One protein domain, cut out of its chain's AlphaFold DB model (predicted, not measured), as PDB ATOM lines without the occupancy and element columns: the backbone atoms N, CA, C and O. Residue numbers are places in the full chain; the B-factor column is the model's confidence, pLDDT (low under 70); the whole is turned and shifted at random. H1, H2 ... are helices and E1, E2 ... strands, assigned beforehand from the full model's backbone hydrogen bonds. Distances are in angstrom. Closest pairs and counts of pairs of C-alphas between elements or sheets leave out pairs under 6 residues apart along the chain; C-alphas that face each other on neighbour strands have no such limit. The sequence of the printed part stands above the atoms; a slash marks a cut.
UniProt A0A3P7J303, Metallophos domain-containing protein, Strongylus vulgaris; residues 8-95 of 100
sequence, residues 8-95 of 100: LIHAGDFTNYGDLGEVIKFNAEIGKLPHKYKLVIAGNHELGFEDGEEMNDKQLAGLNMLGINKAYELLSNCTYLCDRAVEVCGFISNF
ATOM      1  N   LEU A   8      35.377 -25.327  43.040       95.94
ATOM      2  CA  LEU A   8      36.782 -25.346  42.647       95.94
ATOM      3  C   LEU A   8      37.328 -23.918  42.640       95.94
ATOM      4  O   LEU A   8      36.685 -23.019  42.098       95.94
ATOM      5  N   ILE A   9      38.530 -23.725  43.178       95.56
ATOM      6  CA  ILE A   9      39.252 -22.451  43.124       95.56
ATOM      7  C   ILE A   9      40.618 -22.700  42.480       95.56
ATOM      8  O   ILE A   9      41.390 -23.515  42.983       95.56
ATOM      9  N   HIS A  10      40.911 -22.002  41.383       96.50
ATOM     10  CA  HIS A  10      42.237 -21.958  40.768       96.50
ATOM     11  C   HIS A  10      42.896 -20.608  41.069       96.50
ATOM     12  O   HIS A  10      42.363 -19.557  40.714       96.50
ATOM     13  N   ALA A  11      44.046 -20.637  41.734       95.00
ATOM     14  CA  ALA A  11      44.681 -19.452  42.307       95.00
ATOM     15  C   ALA A  11      45.811 -18.880  41.425       95.00
ATOM     16  O   ALA A  11      46.895 -18.619  41.933       95.00
ATOM     17  N   GLY A  12      45.552 -18.699  40.125       95.62
ATOM     18  CA  GLY A  12      46.524 -18.149  39.165       95.62
ATOM     19  C   GLY A  12      47.455 -19.172  38.515       95.62
ATOM     20  O   GLY A  12      47.364 -20.364  38.794       95.62
ATOM     21  N   ASP A  13      48.312 -18.684  37.621       96.06
ATOM     22  CA  ASP A  13      49.375 -19.392  36.897       96.06
ATOM     23  C   ASP A  13      48.877 -20.553  36.022       96.06
ATOM     24  O   ASP A  13      49.369 -21.684  36.077       96.06
ATOM     25  N   PHE A  14      47.868 -20.281  35.192       96.75
ATOM     26  CA  PHE A  14      47.362 -21.233  34.191       96.75
ATOM     27  C   PHE A  14      47.877 -20.958  32.771       96.75
ATOM     28  O   PHE A  14      47.587 -21.722  31.845       96.75
ATOM     29  N   THR A  15      48.659 -19.897  32.602       95.81
ATOM     30  CA  THR A  15      49.415 -19.556  31.396       95.81
ATOM     31  C   THR A  15      50.895 -19.384  31.743       95.81
ATOM     32  O   THR A  15      51.255 -19.305  32.912       95.81
ATOM     33  N   ASN A  16      51.780 -19.343  30.746       89.50
ATOM     34  CA  ASN A  16      53.189 -18.999  30.949       89.50
ATOM     35  C   ASN A  16      53.447 -17.491  30.804       89.50
ATOM     36  O   ASN A  16      54.287 -16.949  31.521       89.50
ATOM     37  N   TYR A  17      52.760 -16.836  29.860       91.25
ATOM     38  CA  TYR A  17      52.926 -15.412  29.523       91.25
ATOM     39  C   TYR A  17      51.637 -14.801  28.934       91.25
ATOM     40  O   TYR A  17      51.691 -14.060  27.950       91.25
ATOM     41  N   GLY A  18      50.464 -15.178  29.453       91.38
ATOM     42  CA  GLY A  18      49.178 -14.693  28.938       91.38
ATOM     43  C   GLY A  18      48.883 -15.119  27.491       91.38
ATOM     44  O   GLY A  18      48.258 -14.368  26.735       91.38
ATOM     45  N   ASP A  19      49.363 -16.295  27.065       94.31
ATOM     46  CA  ASP A  19      49.115 -16.815  25.717       94.31
ATOM     47  C   ASP A  19      47.642 -17.219  25.551       94.31
ATOM     48  O   ASP A  19      47.109 -18.037  26.299       94.31
ATOM     49  N   LEU A  20      46.977 -16.672  24.530       95.12
ATOM     50  CA  LEU A  20      45.549 -16.910  24.297       95.12
ATOM     51  C   LEU A  20      45.221 -18.388  24.042       95.12
ATOM     52  O   LEU A  20      44.140 -18.848  24.408       95.12
ATOM     53  N   GLY A  21      46.137 -19.149  23.436       95.81
ATOM     54  CA  GLY A  21      45.960 -20.584  23.230       95.81
ATOM     55  C   GLY A  21      45.951 -21.355  24.550       95.81
ATOM     56  O   GLY A  21      45.146 -22.273  24.718       95.81
ATOM     57  N   GLU A  22      46.788 -20.953  25.506       97.44
ATOM     58  CA  GLU A  22      46.782 -21.501  26.866       97.44
ATOM     59  C   GLU A  22      45.494 -21.148  27.612       97.44
ATOM     60  O   GLU A  22      44.903 -22.033  28.228       97.44
ATOM     61  N   VAL A  23      44.986 -19.917  27.471       97.31
ATOM     62  CA  VAL A  23      43.697 -19.513  28.064       97.31
ATOM     63  C   VAL A  23      42.541 -20.356  27.516       97.31
ATOM     64  O   VAL A  23      41.729 -20.871  28.285       97.31
ATOM     65  N   ILE A  24      42.480 -20.563  26.194       97.50
ATOM     66  CA  ILE A  24      41.453 -21.402  25.550       97.50
ATOM     67  C   ILE A  24      41.548 -22.844  26.046       97.50
ATOM     68  O   ILE A  24      40.536 -23.451  26.409       97.50
ATOM     69  N   LYS A  25      42.765 -23.397  26.079       98.31
ATOM     70  CA  LYS A  25      43.013 -24.756  26.562       98.31
ATOM     71  C   LYS A  25      42.589 -24.899  28.021       98.31
ATOM     72  O   LYS A  25      41.855 -25.828  28.344       98.31
ATOM     73  N   PHE A  26      42.997 -23.976  28.883       98.38
ATOM     74  CA  PHE A  26      42.616 -23.959  30.290       98.38
ATOM     75  C   PHE A  26      41.093 -23.898  30.462       98.38
ATOM     76  O   PHE A  26      40.532 -24.730  31.176       98.38
ATOM     77  N   ASN A  27      40.413 -22.991  29.752       98.50
ATOM     78  CA  ASN A  27      38.956 -22.872  29.805       98.50
ATOM     79  C   ASN A  27      38.251 -24.175  29.380       98.50
ATOM     80  O   ASN A  27      37.233 -24.558  29.960       98.50
ATOM     81  N   ALA A  28      38.795 -24.892  28.392       98.50
ATOM     82  CA  ALA A  28      38.275 -26.193  27.984       98.50
ATOM     83  C   ALA A  28      38.507 -27.281  29.049       98.50
ATOM     84  O   ALA A  28      37.609 -28.083  29.306       98.50
ATOM     85  N   GLU A  29      39.681 -27.317  29.687       97.88
ATOM     86  CA  GLU A  29      39.995 -28.312  30.719       97.88
ATOM     87  C   GLU A  29      39.198 -28.089  32.013       97.88
ATOM     88  O   GLU A  29      38.598 -29.035  32.528       97.88
ATOM     89  N   ILE A  30      39.103 -26.851  32.513       97.88
ATOM     90  CA  ILE A  30      38.321 -26.542  33.723       97.88
ATOM     91  C   ILE A  30      36.817 -26.786  33.507       97.88
ATOM     92  O   ILE A  30      36.096 -27.188  34.427       97.88
ATOM     93  N   GLY A  31      36.339 -26.627  32.268       97.62
ATOM     94  CA  GLY A  31      34.968 -26.937  31.869       97.62
ATOM     95  C   GLY A  31      34.584 -28.402  32.082       97.62
ATOM     96  O   GLY A  31      33.454 -28.669  32.484       97.62
ATOM     97  N   LYS A  32      35.529 -29.338  31.921       97.25
ATOM     98  CA  LYS A  32      35.298 -30.785  32.095       97.25
ATOM     99  C   LYS A  32      35.135 -31.213  33.554       97.25
ATOM    100  O   LYS A  32      34.699 -32.332  33.810       97.25
ATOM    101  N   LEU A  33      35.514 -30.363  34.509       97.12
ATOM    102  CA  LEU A  33      35.457 -30.705  35.927       97.12
ATOM    103  C   LEU A  33      34.007 -30.657  36.447       97.12
ATOM    104  O   LEU A  33      33.262 -29.750  36.067       97.12
ATOM    105  N   PRO A  34      33.612 -31.582  37.344       95.75
ATOM    106  CA  PRO A  34      32.215 -31.751  37.762       95.75
ATOM    107  C   PRO A  34      31.723 -30.689  38.758       95.75
ATOM    108  O   PRO A  34      30.532 -30.629  39.054       95.75
ATOM    109  N   HIS A  35      32.625 -29.851  39.272       96.75
ATOM    110  CA  HIS A  35      32.327 -28.820  40.262       96.75
ATOM    111  C   HIS A  35      31.257 -27.851  39.758       96.75
ATOM    112  O   HIS A  35      31.329 -27.364  38.627       96.75
ATOM    113  N   LYS A  36      30.287 -27.532  40.615       94.25
ATOM    114  CA  LYS A  36      29.192 -26.617  40.275       94.25
ATOM    115  C   LYS A  36      29.686 -25.184  40.084       94.25
ATOM    116  O   LYS A  36      29.227 -24.495  39.177       94.25
ATOM    117  N   TYR A  37      30.626 -24.751  40.922       95.25
ATOM    118  CA  TYR A  37      31.254 -23.437  40.845       95.25
ATOM    119  C   TYR A  37      32.752 -23.580  40.599       95.25
ATOM    120  O   TYR A  37      33.416 -24.406  41.220       95.25
ATOM    121  N   LYS A  38      33.283 -22.763  39.692       96.62
ATOM    122  CA  LYS A  38      34.702 -22.730  39.326       96.62
ATOM    123  C   LYS A  38      35.139 -21.278  39.383       96.62
ATOM    124  O   LYS A  38      34.668 -20.484  38.575       96.62
ATOM    125  N   LEU A  39      35.968 -20.927  40.354       96.50
ATOM    126  CA  LEU A  39      36.479 -19.575  40.550       96.50
ATOM    127  C   LEU A  39      37.944 -19.537  40.133       96.50
ATOM    128  O   LEU A  39      38.708 -20.434  40.487       96.50
ATOM    129  N   VAL A  40      38.327 -18.511  39.386       96.81
ATOM    130  CA  VAL A  40      39.696 -18.341  38.896       96.81
ATOM    131  C   VAL A  40      40.141 -16.909  39.147       96.81
ATOM    132  O   VAL A  40      39.391 -15.971  38.885       96.81
ATOM    133  N   ILE A  41      41.363 -16.753  39.638       95.25
ATOM    134  CA  ILE A  41      42.088 -15.477  39.664       95.25
ATOM    135  C   ILE A  41      43.319 -15.578  38.765       95.25
ATOM    136  O   ILE A  41      43.788 -16.687  38.508       95.25
ATOM    137  N   ALA A  42      43.822 -14.438  38.300       94.81
ATOM    138  CA  ALA A  42      45.112 -14.347  37.625       94.81
ATOM    139  C   ALA A  42      46.259 -14.459  38.646       94.81
ATOM    140  O   ALA A  42      46.126 -14.033  39.795       94.81
ATOM    141  N   GLY A  43      47.361 -15.070  38.221       92.81
ATOM    142  CA  GLY A  43      48.662 -15.054  38.877       92.81
ATOM    143  C   GLY A  43      49.650 -14.194  38.089       92.81
ATOM    144  O   GLY A  43      49.275 -13.465  37.171       92.81
ATOM    145  N   ASN A  44      50.938 -14.287  38.419       92.69
ATOM    146  CA  ASN A  44      51.959 -13.418  37.826       92.69
ATOM    147  C   ASN A  44      52.310 -13.778  36.371       92.69
ATOM    148  O   ASN A  44      53.083 -13.064  35.732       92.69
ATOM    149  N   HIS A  45      51.804 -14.900  35.858       92.12
ATOM    150  CA  HIS A  45      52.034 -15.337  34.483       92.12
ATOM    151  C   HIS A  45      50.925 -14.922  33.500       92.12
ATOM    152  O   HIS A  45      51.128 -14.973  32.284       92.12
ATOM    153  N   GLU A  46      49.779 -14.451  33.995       93.62
ATOM    154  CA  GLU A  46      48.627 -14.017  33.197       93.62
ATOM    155  C   GLU A  46      48.779 -12.571  32.679       93.62
ATOM    156  O   GLU A  46      47.948 -11.704  32.926       93.62
ATOM    157  N   LEU A  47      49.840 -12.297  31.918       90.94
ATOM    158  CA  LEU A  47      50.109 -10.952  31.389       90.94
ATOM    159  C   LEU A  47      48.942 -10.418  30.535       90.94
ATOM    160  O   LEU A  47      48.515 -11.071  29.578       90.94
ATOM    161  N   GLY A  48      48.467  -9.207  30.832       89.00
ATOM    162  CA  GLY A  48      47.357  -8.546  30.146       89.00
ATOM    163  C   GLY A  48      45.979  -8.817  30.762       89.00
ATOM    164  O   GLY A  48      44.969  -8.392  30.185       89.00
ATOM    165  N   PHE A  49      45.916  -9.523  31.897       91.50
ATOM    166  CA  PHE A  49      44.673  -9.832  32.612       91.50
ATOM    167  C   PHE A  49      44.208  -8.717  33.549       91.50
ATOM    168  O   PHE A  49      43.031  -8.714  33.925       91.50
ATOM    169  N   GLU A  50      45.079  -7.771  33.890       86.62
ATOM    170  CA  GLU A  50      44.717  -6.612  34.701       86.62
ATOM    171  C   GLU A  50      44.290  -5.421  33.831       86.62
ATOM    172  O   GLU A  50      44.677  -5.265  32.662       86.62
ATOM    173  N   ASP A  51      43.447  -4.560  34.396       81.06
ATOM    174  CA  ASP A  51      43.061  -3.310  33.753       81.06
ATOM    175  C   ASP A  51      44.258  -2.348  33.736       81.06
ATOM    176  O   ASP A  51      44.893  -2.092  34.754       81.06
ATOM    177  N   GLY A  52      44.563  -1.786  32.564       82.25
ATOM    178  CA  GLY A  52      45.692  -0.867  32.384       82.25
ATOM    179  C   GLY A  52      47.032  -1.524  32.039       82.25
ATOM    180  O   GLY A  52      47.957  -0.800  31.681       82.25
ATOM    181  N   GLU A  53      47.141  -2.856  32.060       86.00
ATOM    182  CA  GLU A  53      48.322  -3.540  31.523       86.00
ATOM    183  C   GLU A  53      48.416  -3.414  29.998       86.00
ATOM    184  O   GLU A  53      47.432  -3.609  29.269       86.00
ATOM    185  N   GLU A  54      49.628  -3.130  29.517       84.00
ATOM    186  CA  GLU A  54      49.952  -3.150  28.095       84.00
ATOM    187  C   GLU A  54      50.069  -4.591  27.594       84.00
ATOM    188  O   GLU A  54      50.706  -5.449  28.204       84.00
ATOM    189  N   MET A  55      49.459  -4.846  26.441       88.75
ATOM    190  CA  MET A  55      49.510  -6.139  25.769       88.75
ATOM    191  C   MET A  55      50.520  -6.076  24.631       88.75
ATOM    192  O   MET A  55      50.631  -5.059  23.946       88.75
ATOM    193  N   ASN A  56      51.235  -7.174  24.395       89.81
ATOM    194  CA  ASN A  56      52.153  -7.236  23.260       89.81
ATOM    195  C   ASN A  56      51.398  -7.383  21.922       89.81
ATOM    196  O   ASN A  56      50.230  -7.779  21.883       89.81
ATOM    197  N   ASP A  57      52.086  -7.127  20.804       92.31
ATOM    198  CA  ASP A  57      51.494  -7.159  19.456       92.31
ATOM    199  C   ASP A  57      50.810  -8.493  19.120       92.31
ATOM    200  O   ASP A  57      49.764  -8.516  18.468       92.31
ATOM    201  N   LYS A  58      51.371  -9.620  19.582       91.19
ATOM    202  CA  LYS A  58      50.799 -10.956  19.355       91.19
ATOM    203  C   LYS A  58      49.473 -11.112  20.103       91.19
ATOM    204  O   LYS A  58      48.514 -11.632  19.529       91.19
ATOM    205  N   GLN A  59      49.411 -10.666  21.357       91.44
ATOM    206  CA  GLN A  59      48.186 -10.678  22.156       91.44
ATOM    207  C   GLN A  59      47.126  -9.776  21.524       91.44
ATOM    208  O   GLN A  59      46.021 -10.241  21.263       91.44
ATOM    209  N   LEU A  60      47.480  -8.533  21.182       93.38
ATOM    210  CA  LEU A  60      46.574  -7.585  20.529       93.38
ATOM    211  C   LEU A  60      46.017  -8.129  19.210       93.38
ATOM    212  O   LEU A  60      44.812  -8.069  18.975       93.38
ATOM    213  N   ALA A  61      46.869  -8.700  18.354       94.75
ATOM    214  CA  ALA A  61      46.435  -9.298  17.096       94.75
ATOM    215  C   ALA A  61      45.439 -10.448  17.319       94.75
ATOM    216  O   ALA A  61      44.415 -10.516  16.636       94.75
ATOM    217  N   GLY A  62      45.710 -11.325  18.290       93.81
ATOM    218  CA  GLY A  62      44.816 -12.431  18.630       93.81
ATOM    219  C   GLY A  62      43.479 -11.969  19.215       93.81
ATOM    220  O   GLY A  62      42.433 -12.465  18.806       93.81
ATOM    221  N   LEU A  63      43.495 -10.979  20.110       93.94
ATOM    222  CA  LEU A  63      42.293 -10.382  20.696       93.94
ATOM    223  C   LEU A  63      41.420  -9.709  19.630       93.94
ATOM    224  O   LEU A  63      40.227  -9.997  19.538       93.94
ATOM    225  N   ASN A  64      42.031  -8.910  18.750       95.81
ATOM    226  CA  ASN A  64      41.346  -8.259  17.631       95.81
ATOM    227  C   ASN A  64      40.718  -9.273  16.668       95.81
ATOM    228  O   ASN A  64      39.591  -9.077  16.218       95.81
ATOM    229  N   MET A  65      41.420 -10.369  16.363       95.88
ATOM    230  CA  MET A  65      40.891 -11.437  15.509       95.88
ATOM    231  C   MET A  65      39.680 -12.137  16.143       95.88
ATOM    232  O   MET A  65      38.770 -12.557  15.428       95.88
ATOM    233  N   LEU A  66      39.665 -12.262  17.470       93.44
ATOM    234  CA  LEU A  66      38.576 -12.870  18.237       93.44
ATOM    235  C   LEU A  66      37.448 -11.881  18.579       93.44
ATOM    236  O   LEU A  66      36.387 -12.312  19.028       93.44
ATOM    237  N   GLY A  67      37.647 -10.579  18.353       95.31
ATOM    238  CA  GLY A  67      36.668  -9.535  18.660       95.31
ATOM    239  C   GLY A  67      36.445  -9.314  20.159       95.31
ATOM    240  O   GLY A  67      35.349  -8.922  20.553       95.31
ATOM    241  N   ILE A  68      37.459  -9.584  20.984       93.62
ATOM    242  CA  ILE A  68      37.429  -9.425  22.447       93.62
ATOM    243  C   ILE A  68      38.495  -8.424  22.888       93.62
ATOM    244  O   ILE A  68      39.493  -8.238  22.193       93.62
ATOM    245  N   ASN A  69      38.306  -7.782  24.043       91.56
ATOM    246  CA  ASN A  69      39.247  -6.761  24.520       91.56
ATOM    247  C   ASN A  69      40.282  -7.332  25.488       91.56
ATOM    248  O   ASN A  69      41.409  -6.840  25.547       91.56
ATOM    249  N   LYS A  70      39.899  -8.354  26.258       91.62
ATOM    250  CA  LYS A  70      40.747  -8.967  27.280       91.62
ATOM    251  C   LYS A  70      40.725 -10.486  27.208       91.62
ATOM    252  O   LYS A  70      39.695 -11.104  26.953       91.62
ATOM    253  N   ALA A  71      41.873 -11.100  27.489       92.94
ATOM    254  CA  ALA A  71      42.040 -12.549  27.420       92.94
ATOM    255  C   ALA A  71      41.114 -13.300  28.392       92.94
ATOM    256  O   ALA A  71      40.594 -14.358  28.040       92.94
ATOM    257  N   TYR A  72      40.837 -12.735  29.574       93.50
ATOM    258  CA  TYR A  72      39.910 -13.338  30.537       93.50
ATOM    259  C   TYR A  72      38.471 -13.462  30.011       93.50
ATOM    260  O   TYR A  72      37.708 -14.257  30.550       93.50
ATOM    261  N   GLU A  73      38.071 -12.736  28.955       94.50
ATOM    262  CA  GLU A  73      36.741 -12.886  28.336       94.50
ATOM    263  C   GLU A  73      36.548 -14.279  27.710       94.50
ATOM    264  O   GLU A  73      35.420 -14.727  27.507       94.50
ATOM    265  N   LEU A  74      37.644 -15.004  27.459       96.06
ATOM    266  CA  LEU A  74      37.625 -16.391  26.993       96.06
ATOM    267  C   LEU A  74      37.273 -17.398  28.099       96.06
ATOM    268  O   LEU A  74      36.987 -18.554  27.787       96.06
ATOM    269  N   LEU A  75      37.287 -16.995  29.374       97.00
ATOM    270  CA  LEU A  75      37.029 -17.855  30.535       97.00
ATOM    271  C   LEU A  75      35.526 -18.092  30.763       97.00
ATOM    272  O   LEU A  75      34.978 -17.769  31.811       97.00
ATOM    273  N   SER A  76      34.836 -18.668  29.780       97.38
ATOM    274  CA  SER A  76      33.382 -18.888  29.824       97.38
ATOM    275  C   SER A  76      32.923 -20.051  30.717       97.38
ATOM    276  O   SER A  76      31.749 -20.115  31.078       97.38
ATOM    277  N   ASN A  77      33.819 -20.971  31.090       98.19
ATOM    278  CA  ASN A  77      33.510 -22.143  31.920       98.19
ATOM    279  C   ASN A  77      33.835 -21.944  33.410       98.19
ATOM    280  O   ASN A  77      33.743 -22.892  34.197       98.19
ATOM    281  N   CYS A  78      34.227 -20.735  33.807       97.00
ATOM    282  CA  CYS A  78      34.494 -20.366  35.190       97.00
ATOM    283  C   CYS A  78      34.165 -18.891  35.437       97.00
ATOM    284  O   CYS A  78      33.979 -18.108  34.515       97.00
ATOM    285  N   THR A  79      34.099 -18.497  36.701       95.50
ATOM    286  CA  THR A  79      34.004 -17.095  37.096       95.50
ATOM    287  C   THR A  79      35.405 -16.564  37.350       95.50
ATOM    288  O   THR A  79      36.062 -16.974  38.308       95.50
ATOM    289  N   TYR A  80      35.851 -15.647  36.495       95.00
ATOM    290  CA  TYR A  80      37.074 -14.885  36.718       95.00
ATOM    291  C   TYR A  80      36.834 -13.755  37.727       95.00
ATOM    292  O   TYR A  80      35.831 -13.039  37.641       95.00
ATOM    293  N   LEU A  81      37.748 -13.594  38.681       93.12
ATOM    294  CA  LEU A  81      37.725 -12.537  39.689       93.12
ATOM    295  C   LEU A  81      38.997 -11.689  39.567       93.12
ATOM    296  O   LEU A  81      40.103 -12.215  39.622       93.12
ATOM    297  N   CYS A  82      38.826 -10.373  39.454       90.00
ATOM    298  CA  CYS A  82      39.894  -9.373  39.462       90.00
ATOM    299  C   CYS A  82      39.430  -8.216  40.345       90.00
ATOM    300  O   CYS A  82      38.366  -7.656  40.070       90.00
ATOM    301  N   ASP A  83      40.148  -7.936  41.437       84.94
ATOM    302  CA  ASP A  83      39.791  -6.935  42.461       84.94
ATOM    303  C   ASP A  83      38.332  -6.988  42.937       84.94
ATOM    304  O   ASP A  83      37.683  -5.979  43.238       84.94
ATOM    305  N   ARG A  84      37.781  -8.201  42.992       83.75
ATOM    306  CA  ARG A  84      36.377  -8.456  43.307       83.75
ATOM    307  C   ARG A  84      36.249  -9.607  44.289       83.75
ATOM    308  O   ARG A  84      37.082 -10.508  44.354       83.75
ATOM    309  N   ALA A  85      35.150  -9.569  45.026       83.31
ATOM    310  CA  ALA A  85      34.727 -10.635  45.913       83.31
ATOM    311  C   ALA A  85      33.440 -11.263  45.384       83.31
ATOM    312  O   ALA A  85      32.631 -10.598  44.732       83.31
ATOM    313  N   VAL A  86      33.246 -12.539  45.696       84.44
ATOM    314  CA  VAL A  86      32.007 -13.261  45.405       84.44
ATOM    315  C   VAL A  86      31.607 -14.088  46.619       84.44
ATOM    316  O   VAL A  86      32.462 -14.586  47.358       84.44
ATOM    317  N   GLU A  87      30.299 -14.221  46.820       84.44
ATOM    318  CA  GLU A  87      29.715 -15.136  47.791       84.44
ATOM    319  C   GLU A  87      29.155 -16.357  47.057       84.44
ATOM    320  O   GLU A  87      28.344 -16.228  46.137       84.44
ATOM    321  N   VAL A  88      29.596 -17.548  47.454       80.12
ATOM    322  CA  VAL A  88      29.156 -18.821  46.874       80.12
ATOM    323  C   VAL A  88      28.748 -19.748  48.009       80.12
ATOM    324  O   VAL A  88      29.548 -20.040  48.893       80.12
ATOM    325  N   CYS A  89      27.493 -20.208  48.004       73.69
ATOM    326  CA  CYS A  89      26.944 -21.109  49.030       73.69
ATOM    327  C   CYS A  89      27.097 -20.599  50.483       73.69
ATOM    328  O   CYS A  89      27.228 -21.404  51.400       73.69
ATOM    329  N   GLY A  90      27.101 -19.277  50.701       61.53
ATOM    330  CA  GLY A  90      27.324 -18.666  52.019       61.53
ATOM    331  C   GLY A  90      28.798 -18.491  52.417       61.53
ATOM    332  O   GLY A  90      29.075 -18.025  53.519       61.53
ATOM    333  N   PHE A  91      29.751 -18.842  51.544       58.03
ATOM    334  CA  PHE A  91      31.180 -18.578  51.735       58.03
ATOM    335  C   PHE A  91      31.606 -17.334  50.948       58.03
ATOM    336  O   PHE A  91      31.389 -17.259  49.740       58.03
ATOM    337  N   ILE A  92      32.249 -16.376  51.624       55.94
ATOM    338  CA  ILE A  92      32.841 -15.185  50.998       55.94
ATOM    339  C   ILE A  92      34.310 -15.465  50.693       55.94
ATOM    340  O   ILE A  92      35.085 -15.787  51.593       55.94
ATOM    341  N   SER A  93      34.708 -15.272  49.439       56.53
ATOM    342  CA  SER A  93      36.113 -15.269  49.033       56.53
ATOM    343  C   SER A  93      36.521 -13.838  48.661       56.53
ATOM    344  O   SER A  93      35.980 -13.266  47.711       56.53
ATOM    345  N   ASN A  94      37.465 -13.266  49.415       50.66
ATOM    346  CA  ASN A  94      38.070 -11.959  49.151       50.66
ATOM    347  C   ASN A  94      39.463 -12.156  48.548       50.66
ATOM    348  O   ASN A  94      40.384 -12.561  49.259       50.66
ATOM    349  N   PHE A  95      39.627 -11.810  47.275       58.09
ATOM    350  CA  PHE A  95      40.937 -11.702  46.646       58.09
ATOM    351  C   PHE A  95      41.326 -10.223  46.597       58.09
ATOM    352  O   PHE A  95      40.663  -9.410  45.959       58.09
TER     353      PHE A  95
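Overview. This is residues 8 to 95 of the 100 residues of the protein "Metallophos domain-containing protein" of Strongylus vulgaris (UniProt A0A3P7J303). An elongated body has the hairpin E3 and E4 at one end and helix H2 at the other; between them lie two short parallel strands, E1 and E2, and the longest helix, H1, with the small helix H3 packed on H1. Residues 79 to 80 add a short parallel pairing to E2. The 88 printed residues hold three named helices and four named strands, in the order E1, H1, E2, H2, H3, E3, E4; the class is mixed, with under half of the residues in named elements. The whole is compact, with a radius of gyration of the C-alphas of 13.1 A, and spans 42 by 27 by 22 A.

Along the chain. E1, residues 8 to 11, begins at C-alpha 8 (36.782, -25.346, 42.647) and is 9.9 A long. H1, residues 20 to 31, is 16.4 A long. E2, residues 37 to 41, measures 13.5 A. H2, residues 57 to 66, measures 14.2 A from C-alpha 57 (51.494, -7.159, 19.456). H3 is residues 71 to 74, 5.9 A. E3, residues 85 to 88, and E4, residues 91 to 94, are 9.9 A each; E4 ends at C-alpha 94 (38.070, -11.959, 49.151).

Arrangement. E1, H1 and E2 form a strand-helix-strand unit, two parallel neighbour strands with a helix between them in the chain, and its crossover is right-handed. N 10 and O 39 are within hydrogen-bond range at 2.8 A. H1 and H3 touch, the closest C-alphas being those of Leu 20 and Ala 71, 6.4 A. H2 is close to H1 but not clearly touching, Gln 59 to Leu 20, 7.1 A between C-alphas, at a steep tilt of 53 degrees. E3 and E4 are an antiparallel hairpin, with N 88 and O 91 at 2.9 A, within hydrogen-bond range. Every O i to N i+4 pair is within range in H1 and H2; H3 is too short for one.

Size, cuts and confidence. The two C-alphas farthest apart, those of Asp 57 and Gly 90, are 42.2 A apart. The printed part has no cut. The link from E2 to H2, 15 residues, is long. The model's pLDDT is under 70 at residues 90 to 95.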